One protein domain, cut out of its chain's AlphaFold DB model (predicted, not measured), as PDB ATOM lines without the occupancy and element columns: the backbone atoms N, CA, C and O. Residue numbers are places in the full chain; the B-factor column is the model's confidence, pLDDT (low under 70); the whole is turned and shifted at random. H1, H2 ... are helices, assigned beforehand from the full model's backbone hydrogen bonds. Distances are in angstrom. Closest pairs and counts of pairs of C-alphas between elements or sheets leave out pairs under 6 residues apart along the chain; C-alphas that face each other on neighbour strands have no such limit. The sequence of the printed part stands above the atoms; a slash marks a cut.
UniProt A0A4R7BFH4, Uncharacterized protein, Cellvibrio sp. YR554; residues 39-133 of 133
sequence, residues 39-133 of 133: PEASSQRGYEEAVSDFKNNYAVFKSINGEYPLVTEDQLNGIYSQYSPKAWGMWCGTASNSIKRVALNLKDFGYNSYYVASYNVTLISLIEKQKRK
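What this domain is: This is residues 39 to 133 of the 133 residues of an uncharacterized protein of Cellvibrio sp. YR554 (UniProt A0A4R7BFH4). Two long helices, H1 and H4, the first and last elements of the printed part, lie side by side and cross at their middles, while the chain between them hangs off the pair as a large body of loops with two very short helices, H2 and H3. Residues 56 to 72 lead from H1 through the middle of the model to H2, and after H3 residues 89 to 111 swing round in a wide outlying arc back to the beginning of H4; residues 99 to 105 of that arc stick out, and so do residues 128 to 133 at the far end of H4. The printed part has 95 residues with four named helices, in the order H1, H2, H3, H4, and no named strand. The class is all helix, though under half of the residues, 46 of the 95, are in named elements. The whole is compact, with a radius of gyration of the C-alphas of 13.2 A, and its C-alphas span 39 by 35 by 24 A along their three main axes.

Where its parts are: Begin at C-alpha 39, at (193.987, 180.266, 219.770); from there H1, residues 39 to 55, runs 24.5 A from first to last C-alpha, to Lys 55 at (193.659, 201.079, 232.679). Go on past residues 56 to 72, which hold no named element, and you come to H2, residues 73 to 77, 6.2 A long. Then look at Pro 85, where H3 begins; it takes in residues 85 to 88 and is 5.5 A long. After residues 89 to 111, again with no named element, find C-alpha 112 at (187.332, 181.270, 224.389). There H4 begins; it is the longest helix, residues 112 to 131, and reaches C-alpha 131 at (201.523, 196.237, 244.221), 28.6 A away.

How they stand to each other: Start with H1 and set it beside H4: the two touch, with 39 pairs of C-alphas within 8 A. Their closest C-alphas are those of Gly 46 and Tyr 119, 4.2 A apart, and their centres are 8.5 A apart. They run the same way at a steep tilt of 35.4 degrees, only just past shallow. Next look at H2 and H3, which are near each other, with no pair of C-alphas within 8 A but 5 pairs within 10 A. H2 is apart from both H1 and H4, and H3 is apart from both as well. Read the backbone N and O atoms of H1, H2 and H4 and you will find each O i to N i+4 pair within hydrogen-bond range. H3, with four residues, is too short for such a pair, but its one O i to N i+3 pair is within range.

The domain as a whole: For the greatest reach, look from Asp 108 to Lys 133: their C-alphas are the two farthest apart, at 39.9 A. The first and last printed C-alphas, those of Pro 39 and Lys 133, are 32.7 A apart, and Lys 133 is the chain's last residue. The printed part has no cut. The links from H1 to H2, with 17 residues, and from H3 to H4, with 23, are long, while the link from H2 to H3, with 7, is short. The C-alphas of residues 56 to 72 lie 2 to 14 A from the mean of all C-alphas, those of residues 89 to 111 lie 13 to 20 A from it. Residues 99 to 105 stand free, as do residues 128 to 133, of which 128 to 131 belong to H4. Without these stretches the body has 82 residues and spans 34 by 27 by 24 A. In the B-factor column you will find a mean pLDDT of the printed part of 75.1; the model's confidence is low, under 70, in residues 86 to 110 and residue 133.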
ATOM      1  N   PRO A  39     193.530 180.144 218.386       82.69
ATOM      2  CA  PRO A  39     193.987 180.266 219.770       82.69
ATOM      3  C   PRO A  39     194.822 181.528 220.011       82.69
ATOM      4  O   PRO A  39     194.642 182.198 221.026       82.69
ATOM      5  N   GLU A  40     195.706 181.874 219.073       85.25
ATOM      6  CA  GLU A  40     196.623 183.008 219.184       85.25
ATOM      7  C   GLU A  40     195.861 184.329 219.156       85.25
ATOM      8  O   GLU A  40     196.059 185.163 220.035       85.25
ATOM      9  N   ALA A  41     194.942 184.496 218.199       83.25
ATOM     10  CA  ALA A  41     194.119 185.696 218.098       83.25
ATOM     11  C   ALA A  41     193.235 185.858 219.345       83.25
ATOM     12  O   ALA A  41     193.126 186.948 219.904       83.25
ATOM     13  N   SER A  42     192.647 184.760 219.827       83.69
ATOM     14  CA  SER A  42     191.837 184.754 221.050       83.69
ATOM     15  C   SER A  42     192.663 185.111 222.295       83.69
ATOM     16  O   SER A  42     192.233 185.901 223.137       83.69
ATOM     17  N   SER A  43     193.887 184.586 222.393       87.00
ATOM     18  CA  SER A  43     194.823 184.910 223.471       87.00
ATOM     19  C   SER A  43     195.248 186.382 223.429       87.00
ATOM     20  O   SER A  43     195.192 187.064 224.456       87.00
ATOM     21  N   GLN A  44     195.597 186.896 222.245       87.25
ATOM     22  CA  GLN A  44     195.980 188.294 222.038       87.25
ATOM     23  C   GLN A  44     194.858 189.248 222.452       87.25
ATOM     24  O   GLN A  44     195.095 190.206 223.186       87.25
ATOM     25  N   ARG A  45     193.617 188.929 222.079       84.69
ATOM     26  CA  ARG A  45     192.435 189.663 222.528       84.69
ATOM     27  C   ARG A  45     192.335 189.718 224.050       84.69
ATOM     28  O   ARG A  45     192.090 190.782 224.610       84.69
ATOM     29  N   GLY A  46     192.513 188.584 224.729       85.31
ATOM     30  CA  GLY A  46     192.437 188.540 226.191       85.31
ATOM     31  C   GLY A  46     193.514 189.400 226.852       85.31
ATOM     32  O   GLY A  46     193.226 190.093 227.825       85.31
ATOM     33  N   TYR A  47     194.718 189.443 226.276       91.88
ATOM     34  CA  TYR A  47     195.778 190.352 226.709       91.88
ATOM     35  C   TYR A  47     195.378 191.829 226.540       91.88
ATOM     36  O   TYR A  47     195.453 192.605 227.494       91.88
ATOM     37  N   GLU A  48     194.935 192.222 225.344       89.19
ATOM     38  CA  GLU A  48     194.588 193.613 225.025       89.19
ATOM     39  C   GLU A  48     193.407 194.120 225.857       89.19
ATOM     40  O   GLU A  48     193.472 195.213 226.432       89.19
ATOM     41  N   GLU A  49     192.358 193.306 225.986       86.25
ATOM     42  CA  GLU A  49     191.199 193.629 226.812       86.25
ATOM     43  C   GLU A  49     191.578 193.723 228.295       86.25
ATOM     44  O   GLU A  49     191.147 194.661 228.959       86.25
ATOM     45  N   ALA A  50     192.429 192.833 228.826       87.56
ATOM     46  CA  ALA A  50     192.871 192.919 230.221       87.56
ATOM     47  C   ALA A  50     193.648 194.211 230.499       87.56
ATOM     48  O   ALA A  50     193.427 194.863 231.521       87.56
ATOM     49  N   VAL A  51     194.535 194.617 229.584       91.19
ATOM     50  CA  VAL A  51     195.278 195.882 229.697       91.19
ATOM     51  C   VAL A  51     194.333 197.081 229.639       91.19
ATOM     52  O   VAL A  51     194.482 198.013 230.433       91.19
ATOM     53  N   SER A  52     193.381 197.076 228.707       86.00
ATOM     54  CA  SER A  52     192.402 198.154 228.552       86.00
ATOM     55  C   SER A  52     191.493 198.266 229.778       86.00
ATOM     56  O   SER A  52     191.382 199.340 230.371       86.00
ATOM     57  N   ASP A  53     190.906 197.155 230.216       84.31
ATOM     58  CA  ASP A  53     190.016 197.106 231.374       84.31
ATOM     59  C   ASP A  53     190.749 197.538 232.650       84.31
ATOM     60  O   ASP A  53     190.201 198.294 233.452       84.31
ATOM     61  N   PHE A  54     192.007 197.124 232.831       87.75
ATOM     62  CA  PHE A  54     192.811 197.537 233.981       87.75
ATOM     63  C   PHE A  54     193.092 199.044 233.975       87.75
ATOM     64  O   PHE A  54     192.931 199.700 235.002       87.75
ATOM     65  N   LYS A  55     193.445 199.625 232.818       90.06
ATOM     66  CA  LYS A  55     193.659 201.079 232.679       90.06
ATOM     67  C   LYS A  55     192.396 201.893 232.959       90.06
ATOM     68  O   LYS A  55     192.491 202.983 233.513       90.06
ATOM     69  N   ASN A  56     191.235 201.366 232.578       82.44
ATOM     70  CA  ASN A  56     189.948 202.042 232.726       82.44
ATOM     71  C   ASN A  56     189.236 201.729 234.058       82.44
ATOM     72  O   ASN A  56     188.105 202.164 234.254       82.44
ATOM     73  N   ASN A  57     189.878 201.000 234.980       82.94
ATOM     74  CA  ASN A  57     189.284 200.531 236.240       82.94
ATOM     75  C   ASN A  57     188.011 199.683 236.048       82.94
ATOM     76  O   ASN A  57     187.123 199.699 236.892       82.94
ATOM     77  N   TYR A  58     187.927 198.933 234.947       81.50
ATOM     78  CA  TYR A  58     186.846 197.988 234.630       81.50
ATOM     79  C   TYR A  58     187.278 196.519 234.754       81.50
ATOM     80  O   TYR A  58     186.514 195.611 234.420       81.50
ATOM     81  N   ALA A  59     188.509 196.270 235.212       83.94
ATOM     82  CA  ALA A  59     189.074 194.931 235.292       83.94
ATOM     83  C   ALA A  59     188.321 194.034 236.277       83.94
ATOM     84  O   ALA A  59     188.179 194.344 237.459       83.94
ATOM     85  N   VAL A  60     187.890 192.879 235.773       87.00
ATOM     86  CA  VAL A  60     187.197 191.844 236.543       87.00
ATOM     87  C   VAL A  60     187.620 190.479 236.013       87.00
ATOM     88  O   VAL A  60     187.615 190.268 234.797       87.00
ATOM     89  N   PHE A  61     187.932 189.545 236.915       87.12
ATOM     90  CA  PHE A  61     188.281 188.171 236.543       87.12
ATOM     91  C   PHE A  61     187.171 187.504 235.725       87.12
ATOM     92  O   PHE A  61     185.986 187.583 236.060       87.12
ATOM     93  N   LYS A  62     187.556 186.830 234.638       84.75
ATOM     94  CA  LYS A  62     186.617 186.146 233.744       84.75
ATOM     95  C   LYS A  62     186.529 184.667 234.119       84.75
ATOM     96  O   LYS A  62     187.534 184.062 234.500       84.75
ATOM     97  N   SER A  63     185.335 184.091 233.993       81.88
ATOM     98  CA  SER A  63     185.096 182.669 234.235       81.88
ATOM     99  C   SER A  63     184.781 181.899 232.958       81.88
ATOM    100  O   SER A  63     184.189 182.424 232.012       81.88
ATOM    101  N   ILE A  64     185.143 180.620 232.963       76.62
ATOM    102  CA  ILE A  64     184.717 179.621 231.989       76.62
ATOM    103  C   ILE A  64     184.125 178.445 232.763       76.62
ATOM    104  O   ILE A  64     184.719 177.954 233.712       76.62
ATOM    105  N   ASN A  65     182.904 178.031 232.419       72.94
ATOM    106  CA  ASN A  65     182.174 176.974 233.141       72.94
ATOM    107  C   ASN A  65     181.993 177.210 234.657       72.94
ATOM    108  O   ASN A  65     181.802 176.259 235.403       72.94
ATOM    109  N   GLY A  66     181.992 178.470 235.104       72.06
ATOM    110  CA  GLY A  66     181.886 178.812 236.529       72.06
ATOM    111  C   GLY A  66     183.218 178.772 237.280       72.06
ATOM    112  O   GLY A  66     183.259 179.173 238.439       72.06
ATOM    113  N   GLU A  67     184.301 178.380 236.613       76.62
ATOM    114  CA  GLU A  67     185.656 178.386 237.154       76.62
ATOM    115  C   GLU A  67     186.419 179.619 236.676       76.62
ATOM    116  O   GLU A  67     186.192 180.114 235.569       76.62
ATOM    117  N   TYR A  68     187.342 180.110 237.500       83.75
ATOM    118  CA  TYR A  68     188.249 181.205 237.163       83.75
ATOM    119  C   TYR A  68     189.637 180.614 236.934       83.75
ATOM    120  O   TYR A  68     190.331 180.309 237.904       83.75
ATOM    121  N   PRO A  69     190.065 180.408 235.675       82.62
ATOM    122  CA  PRO A  69     191.373 179.837 235.412       82.62
ATOM    123  C   PRO A  69     192.462 180.625 236.136       82.62
ATOM    124  O   PRO A  69     192.500 181.854 236.034       82.62
ATOM    125  N   LEU A  70     193.337 179.888 236.829       85.25
ATOM    126  CA  LEU A  70     194.520 180.389 237.541       85.25
ATOM    127  C   LEU A  70     194.240 181.210 238.806       85.25
ATOM    128  O   LEU A  70     195.173 181.777 239.371       85.25
ATOM    129  N   VAL A  71     192.988 181.256 239.269       85.00
ATOM    130  CA  VAL A  71     192.627 181.954 240.504       85.00
ATOM    131  C   VAL A  71     191.679 181.103 241.334       85.00
ATOM    132  O   VAL A  71     190.622 180.688 240.864       85.00
ATOM    133  N   THR A  72     192.039 180.860 242.592       86.75
ATOM    134  CA  THR A  72     191.149 180.166 243.528       86.75
ATOM    135  C   THR A  72     190.074 181.107 244.072       86.75
ATOM    136  O   THR A  72     190.234 182.331 244.086       86.75
ATOM    137  N   GLU A  73     188.970 180.549 244.570       83.06
ATOM    138  CA  GLU A  73     187.919 181.364 245.186       83.06
ATOM    139  C   GLU A  73     188.433 182.129 246.422       83.06
ATOM    140  O   GLU A  73     188.091 183.296 246.610       83.06
ATOM    141  N   ASP A  74     189.346 181.537 247.197       85.31
ATOM    142  CA  ASP A  74     190.001 182.207 248.329       85.31
ATOM    143  C   ASP A  74     190.839 183.410 247.887       85.31
ATOM    144  O   ASP A  74     190.806 184.469 248.517       85.31
ATOM    145  N   GLN A  75     191.560 183.293 246.768       86.25
ATOM    146  CA  GLN A  75     192.316 184.411 246.207       86.25
ATOM    147  C   GLN A  75     191.386 185.527 245.716       86.25
ATOM    148  O   GLN A  75     191.673 186.701 245.964       86.25
ATOM    149  N   LEU A  76     190.258 185.172 245.084       84.44
ATOM    150  CA  LEU A  76     189.216 186.122 244.671       84.44
ATOM    151  C   LEU A  76     188.557 186.832 245.850       84.44
ATOM    152  O   LEU A  76     188.223 188.002 245.718       84.44
ATOM    153  N   ASN A  77     188.364 186.158 246.983       83.31
ATOM    154  CA  ASN A  77     187.760 186.764 248.171       83.31
ATOM    155  C   ASN A  77     188.782 187.529 249.031       83.31
ATOM    156  O   ASN A  77     188.400 188.414 249.790       83.31
ATOM    157  N   GLY A  78     190.073 187.213 248.906       86.31
ATOM    158  CA  GLY A  78     191.163 187.872 249.621       86.31
ATOM    159  C   GLY A  78     191.912 188.881 248.753       86.31
ATOM    160  O   GLY A  78     191.468 190.015 248.541       86.31
ATOM    161  N   ILE A  79     193.082 188.462 248.257       87.75
ATOM    162  CA  ILE A  79     194.079 189.320 247.588       87.75
ATOM    163  C   ILE A  79     193.588 190.003 246.303       87.75
ATOM    164  O   ILE A  79     194.213 190.980 245.874       87.75
ATOM    165  N   TYR A  80     192.512 189.484 245.704       87.81
ATOM    166  CA  TYR A  80     191.895 189.957 244.466       87.81
ATOM    167  C   TYR A  80     190.439 190.418 244.641       87.81
ATOM    168  O   TYR A  80     189.743 190.618 243.648       87.81
ATOM    169  N   SER A  81     189.984 190.642 245.877       85.75
ATOM    170  CA  SER A  81     188.606 191.062 246.208       85.75
ATOM    171  C   SER A  81     188.076 192.230 245.375       85.75
ATOM    172  O   SER A  81     186.930 192.195 244.932       85.75
ATOM    173  N   GLN A  82     188.914 193.223 245.075       83.75
ATOM    174  CA  GLN A  82     188.550 194.397 244.266       83.75
ATOM    175  C   GLN A  82     188.263 194.076 242.788       83.75
ATOM    176  O   GLN A  82     187.533 194.809 242.127       83.75
ATOM    177  N   TYR A  83     188.810 192.970 242.286       84.69
ATOM    178  CA  TYR A  83     188.660 192.497 240.905       84.69
ATOM    179  C   TYR A  83     187.694 191.305 240.816       84.69
ATOM    180  O   TYR A  83     187.539 190.689 239.756       84.69
ATOM    181  N   SER A  84     187.057 190.948 241.937       82.12
ATOM    182  CA  SER A  84     186.078 189.871 242.004       82.12
ATOM    183  C   SER A  84     184.793 190.275 241.278       82.12
ATOM    184  O   SER A  84     184.278 191.375 241.504       82.12
ATOM    185  N   PRO A  85     184.182 189.382 240.478       73.75
ATOM    186  CA  PRO A  85     182.883 189.648 239.855       73.75
ATOM    187  C   PRO A  85     181.785 189.975 240.868       73.75
ATOM    188  O   PRO A  85     180.842 190.698 240.547       73.75
ATOM    189  N   LYS A  86     181.922 189.476 242.105       69.00
ATOM    190  CA  LYS A  86     180.993 189.746 243.210       69.00
ATOM    191  C   LYS A  86     181.045 191.217 243.656       69.00
ATOM    192  O   LYS A  86     180.012 191.757 244.035       69.00
ATOM    193  N   ALA A  87     182.202 191.881 243.556       62.69
ATOM    194  CA  ALA A  87     182.363 193.289 243.938       62.69
ATOM    195  C   ALA A  87     181.646 194.253 242.973       62.69
ATOM    196  O   ALA A  87     181.172 195.308 243.386       62.69
ATOM    197  N   TRP A  88     181.509 193.868 241.701       55.62
ATOM    198  CA  TRP A  88     180.896 194.684 240.643       55.62
ATOM    199  C   TRP A  88     179.382 194.489 240.480       55.62
ATOM    200  O   TRP A  88     178.737 195.238 239.747       55.62
ATOM    201  N   GLY A  89     178.787 193.501 241.152       52.59
ATOM    202  CA  GLY A  89     177.376 193.149 240.963       52.59
ATOM    203  C   GLY A  89     176.377 194.219 241.417       52.59
ATOM    204  O   GLY A  89     175.238 194.211 240.962       52.59
ATOM    205  N   MET A  90     176.769 195.151 242.288       45.50
ATOM    206  CA  MET A  90     175.810 195.855 243.146       45.50
ATOM    207  C   MET A  90     175.221 197.166 242.582       45.50
ATOM    208  O   MET A  90     174.289 197.694 243.180       45.50
ATOM    209  N   TRP A  91     175.690 197.696 241.444       40.97
ATOM    210  CA  TRP A  91     175.285 199.051 241.016       40.97
ATOM    211  C   TRP A  91     173.874 199.113 240.384       40.97
ATOM    212  O   TRP A  91     173.146 200.070 240.631       40.97
ATOM    213  N   CYS A  92     173.414 198.112 239.619       43.22
ATOM    214  CA  CYS A  92     172.177 198.260 238.816       43.22
ATOM    215  C   CYS A  92     171.214 197.056 238.811       43.22
ATOM    216  O   CYS A  92     170.580 196.789 237.794       43.22
ATOM    217  N   GLY A  93     171.090 196.286 239.898       38.25
ATOM    218  CA  GLY A  93     170.146 195.147 239.936       38.25
ATOM    219  C   GLY A  93     170.499 193.991 238.981       38.25
ATOM    220  O   GLY A  93     169.806 192.982 238.930       38.25
ATOM    221  N   THR A  94     171.631 194.092 238.287       45.03
ATOM    222  CA  THR A  94     172.316 193.011 237.569       45.03
ATOM    223  C   THR A  94     173.123 192.111 238.511       45.03
ATOM    224  O   THR A  94     173.881 191.257 238.052       45.03
ATOM    225  N   ALA A  95     172.960 192.282 239.831       43.03
ATOM    226  CA  ALA A  95     173.414 191.364 240.870       43.03
ATOM    227  C   ALA A  95     172.579 190.079 240.831       43.03
ATOM    228  O   ALA A  95     171.776 189.800 241.716       43.03
ATOM    229  N   SER A  96     172.770 189.273 239.800       34.22
ATOM    230  CA  SER A  96     172.478 187.859 239.910       34.22
ATOM    231  C   SER A  96     173.669 187.125 239.340       34.22
ATOM    232  O   SER A  96     174.086 187.370 238.204       34.22
ATOM    233  N   ASN A  97     174.248 186.253 240.166       39.09
ATOM    234  CA  ASN A  97     175.073 185.142 239.716       39.09
ATOM    235  C   ASN A  97     174.568 184.689 238.343       39.09
ATOM    236  O   ASN A  97     173.370 184.467 238.201       39.09
ATOM    237  N   SER A  98     175.436 184.543 237.342       38.34
ATOM    238  CA  SER A  98     175.050 184.059 236.006       38.34
ATOM    239  C   SER A  98     174.282 185.027 235.094       38.34
ATOM    240  O   SER A  98     173.382 184.618 234.359       38.34
ATOM    241  N   ILE A  99     174.750 186.269 234.942       40.09
ATOM    242  CA  ILE A  99     174.633 186.881 233.611       40.09
ATOM    243  C   ILE A  99     175.537 186.061 232.678       40.09
ATOM    244  O   ILE A  99     176.695 186.387 232.425       40.09
ATOM    245  N   LYS A 100     174.974 184.957 232.165       39.53
ATOM    246  CA  LYS A 100     175.111 184.578 230.764       39.53
ATOM    247  C   LYS A 100     174.898 185.880 230.002       39.53
ATOM    248  O   LYS A 100     173.758 186.281 229.783       39.53
ATOM    249  N   ARG A 101     175.981 186.625 229.759       42.12
ATOM    250  CA  ARG A 101     175.939 187.881 229.012       42.12
ATOM    251  C   ARG A 101     175.186 187.558 227.732       42.12
ATOM    252  O   ARG A 101     175.579 186.651 227.004       42.12
ATOM    253  N   VAL A 102     174.041 188.217 227.576       36.28
ATOM    254  CA  VAL A 102     172.939 187.924 226.647       36.28
ATOM    255  C   VAL A 102     173.345 188.233 225.199       36.28
ATOM    256  O   VAL A 102     172.665 188.933 224.468       36.28
ATOM    257  N   ALA A 103     174.489 187.725 224.757       37.25
ATOM    258  CA  ALA A 103     174.914 187.820 223.369       37.25
ATOM    259  C   ALA A 103     175.646 186.559 222.899       37.25
ATOM    260  O   ALA A 103     175.497 186.182 221.744       37.25
ATOM    261  N   LEU A 104     176.387 185.865 223.773       42.78
ATOM    262  CA  LEU A 104     177.237 184.745 223.370       42.78
ATOM    263  C   LEU A 104     177.287 183.689 224.472       42.78
ATOM    264  O   LEU A 104     177.758 183.949 225.581       42.78
ATOM    265  N   ASN A 105     176.830 182.475 224.172       42.16
ATOM    266  CA  ASN A 105     177.146 181.328 225.006       42.16
ATOM    267  C   ASN A 105     178.657 181.079 224.881       42.16
ATOM    268  O   ASN A 105     179.135 180.548 223.886       42.16
ATOM    269  N   LEU A 106     179.414 181.510 225.890       47.59
ATOM    270  CA  LEU A 106     180.878 181.423 225.958       47.59
ATOM    271  C   LEU A 106     181.421 179.991 225.763       47.59
ATOM    272  O   LEU A 106     182.606 179.836 225.480       47.59
ATOM    273  N   LYS A 107     180.568 178.965 225.920       47.69
ATOM    274  CA  LYS A 107     180.879 177.548 225.668       47.69
ATOM    275  C   LYS A 107     180.991 177.202 224.182       47.69
ATOM    276  O   LYS A 107     181.731 176.290 223.840       47.69
ATOM    277  N   ASP A 108     180.286 177.936 223.324       50.66
ATOM    278  CA  ASP A 108     180.136 177.608 221.901       50.66
ATOM    279  C   ASP A 108     181.183 178.322 221.027       50.66
ATOM    280  O   ASP A 108     181.187 178.185 219.806       50.66
ATOM    281  N   PHE A 109     182.097 179.079 221.649       61.62
ATOM    282  CA  PHE A 109     183.192 179.756 220.968       61.62
ATOM    283  C   PHE A 109     184.505 178.992 221.152       61.62
ATOM    284  O   PHE A 109     185.082 178.990 222.238       61.62
ATOM    285  N   GLY A 110     184.970 178.337 220.080       62.41
ATOM    286  CA  GLY A 110     185.990 177.278 220.127       62.41
ATOM    287  C   GLY A 110     187.309 177.630 220.824       62.41
ATOM    288  O   GLY A 110     187.972 176.738 221.344       62.41
ATOM    289  N   TYR A 111     187.672 178.913 220.898       73.94
ATOM    290  CA  TYR A 111     188.942 179.363 221.481       73.94
ATOM    291  C   TYR A 111     188.786 180.290 222.687       73.94
ATOM    292  O   TYR A 111     189.741 180.943 223.101       73.94
ATOM    293  N   ASN A 112     187.600 180.356 223.284       76.75
ATOM    294  CA  ASN A 112     187.332 181.270 224.389       76.75
ATOM    295  C   ASN A 112     188.085 180.911 225.686       76.75
ATOM    296  O   ASN A 112     188.378 181.782 226.501       76.75
ATOM    297  N   SER A 113     188.465 179.643 225.865       82.62
ATOM    298  CA  SER A 113     189.357 179.220 226.951       82.62
ATOM    299  C   SER A 113     190.708 179.941 226.905       82.62
ATOM    300  O   SER A 113     191.197 180.371 227.947       82.62
ATOM    301  N   TYR A 114     191.271 180.136 225.707       86.12
ATOM    302  CA  TYR A 114     192.529 180.860 225.505       86.12
ATOM    303  C   TYR A 114     192.392 182.341 225.855       86.12
ATOM    304  O   TYR A 114     193.257 182.873 226.543       86.12
ATOM    305  N   TYR A 115     191.280 182.974 225.464       85.94
ATOM    306  CA  TYR A 115     190.955 184.350 225.851       85.94
ATOM    307  C   TYR A 115     190.849 184.505 227.373       85.94
ATOM    308  O   TYR A 115     191.484 185.382 227.952       85.94
ATOM    309  N   VAL A 116     190.070 183.646 228.045       87.19
ATOM    310  CA  VAL A 116     189.875 183.739 229.503       87.19
ATOM    311  C   VAL A 116     191.196 183.513 230.238       87.19
ATOM    312  O   VAL A 116     191.513 184.247 231.175       87.19
ATOM    313  N   ALA A 117     191.979 182.521 229.809       88.38
ATOM    314  CA  ALA A 117     193.277 182.239 230.402       88.38
ATOM    315  C   ALA A 117     194.243 183.417 230.221       88.38
ATOM    316  O   ALA A 117     194.812 183.887 231.205       88.38
ATOM    317  N   SER A 118     194.397 183.937 228.998       90.00
ATOM    318  CA  SER A 118     195.318 185.046 228.730       90.00
ATOM    319  C   SER A 118     194.891 186.336 229.429       90.00
ATOM    320  O   SER A 118     195.745 187.033 229.984       90.00
ATOM    321  N   TYR A 119     193.585 186.614 229.493       91.44
ATOM    322  CA  TYR A 119     193.035 187.747 230.233       91.44
ATOM    323  C   TYR A 119     193.385 187.650 231.720       91.44
ATOM    324  O   TYR A 119     193.964 188.580 232.282       91.44
ATOM    325  N   ASN A 120     193.085 186.514 232.363       91.75
ATOM    326  CA  ASN A 120     193.310 186.344 233.799       91.75
ATOM    327  C   ASN A 120     194.810 186.374 234.149       91.75
ATOM    328  O   ASN A 120     195.181 187.046 235.111       91.75
ATOM    329  N   VAL A 121     195.685 185.732 233.356       94.69
ATOM    330  CA  VAL A 121     197.155 185.822 233.529       94.69
ATOM    331  C   VAL A 121     197.626 187.269 233.451       94.69
ATOM    332  O   VAL A 121     198.398 187.733 234.293       94.69
ATOM    333  N   THR A 122     197.171 187.989 232.425       94.44
ATOM    334  CA  THR A 122     197.584 189.372 232.186       94.44
ATOM    335  C   THR A 122     197.125 190.265 233.329       94.44
ATOM    336  O   THR A 122     197.920 191.043 233.853       94.44
ATOM    337  N   LEU A 123     195.880 190.100 233.778       92.62
ATOM    338  CA  LEU A 123     195.334 190.840 234.906       92.62
ATOM    339  C   LEU A 123     196.126 190.585 236.196       92.62
ATOM    340  O   LEU A 123     196.501 191.544 236.867       92.62
ATOM    341  N   ILE A 124     196.463 189.328 236.512       94.19
ATOM    342  CA  ILE A 124     197.328 188.992 237.657       94.19
ATOM    343  C   ILE A 124     198.661 189.739 237.550       94.19
ATOM    344  O   ILE A 124     199.056 190.432 238.488       94.19
ATOM    345  N   SER A 125     199.320 189.675 236.388       94.69
ATOM    346  CA  SER A 125     200.596 190.364 236.163       94.69
ATOM    347  C   SER A 125     200.489 191.878 236.374       94.69
ATOM    348  O   SER A 125     201.392 192.489 236.947       94.69
ATOM    349  N   LEU A 126     199.396 192.499 235.925       94.31
ATOM    350  CA  LEU A 126     199.154 193.933 236.089       94.31
ATOM    351  C   LEU A 126     198.924 194.309 237.560       94.31
ATOM    352  O   LEU A 126     199.541 195.260 238.042       94.31
ATOM    353  N   ILE A 127     198.120 193.527 238.285       92.38
ATOM    354  CA  ILE A 127     197.860 193.718 239.718       92.38
ATOM    355  C   ILE A 127     199.158 193.576 240.522       92.38
ATOM    356  O   ILE A 127     199.463 194.407 241.377       92.38
ATOM    357  N   GLU A 128     199.952 192.541 240.250       92.31
ATOM    358  CA  GLU A 128     201.229 192.325 240.933       92.31
ATOM    359  C   GLU A 128     202.232 193.446 240.650       92.31
ATOM    360  O   GLU A 128     202.908 193.914 241.566       92.31
ATOM    361  N   LYS A 129     202.312 193.917 239.399       92.88
ATOM    362  CA  LYS A 129     203.150 195.068 239.031       92.88
ATOM    363  C   LYS A 129     202.719 196.341 239.752       92.88
ATOM    364  O   LYS A 129     203.584 197.124 240.130       92.88
ATOM    365  N   GLN A 130     201.417 196.552 239.941       89.88
ATOM    366  CA  GLN A 130     200.894 197.697 240.683       89.88
ATOM    367  C   GLN A 130     201.261 197.622 242.171       89.88
ATOM    368  O   GLN A 130     201.677 198.628 242.723       89.88
ATOM    369  N   LYS A 131     201.177 196.439 242.797       85.69
ATOM    370  CA  LYS A 131     201.523 196.237 244.221       85.69
ATOM    371  C   LYS A 131     203.010 196.442 244.543       85.69
ATOM    372  O   LYS A 131     203.350 196.623 245.705       85.69
ATOM    373  N   ARG A 132     203.896 196.344 243.545       82.25
ATOM    374  CA  ARG A 132     205.353 196.532 243.704       82.25
ATOM    375  C   ARG A 132     205.811 197.987 243.548       82.25
ATOM    376  O   ARG A 132     206.998 198.243 243.731       82.25
ATOM    377  N   LYS A 133     204.921 198.890 243.140       65.94
ATOM    378  CA  LYS A 133     205.186 200.331 243.054       65.94
ATOM    379  C   LYS A 133     204.730 201.016 244.330       65.94
ATOM    380  O   LYS A 133     205.414 201.989 244.705       65.94
TER     381      LYS A 133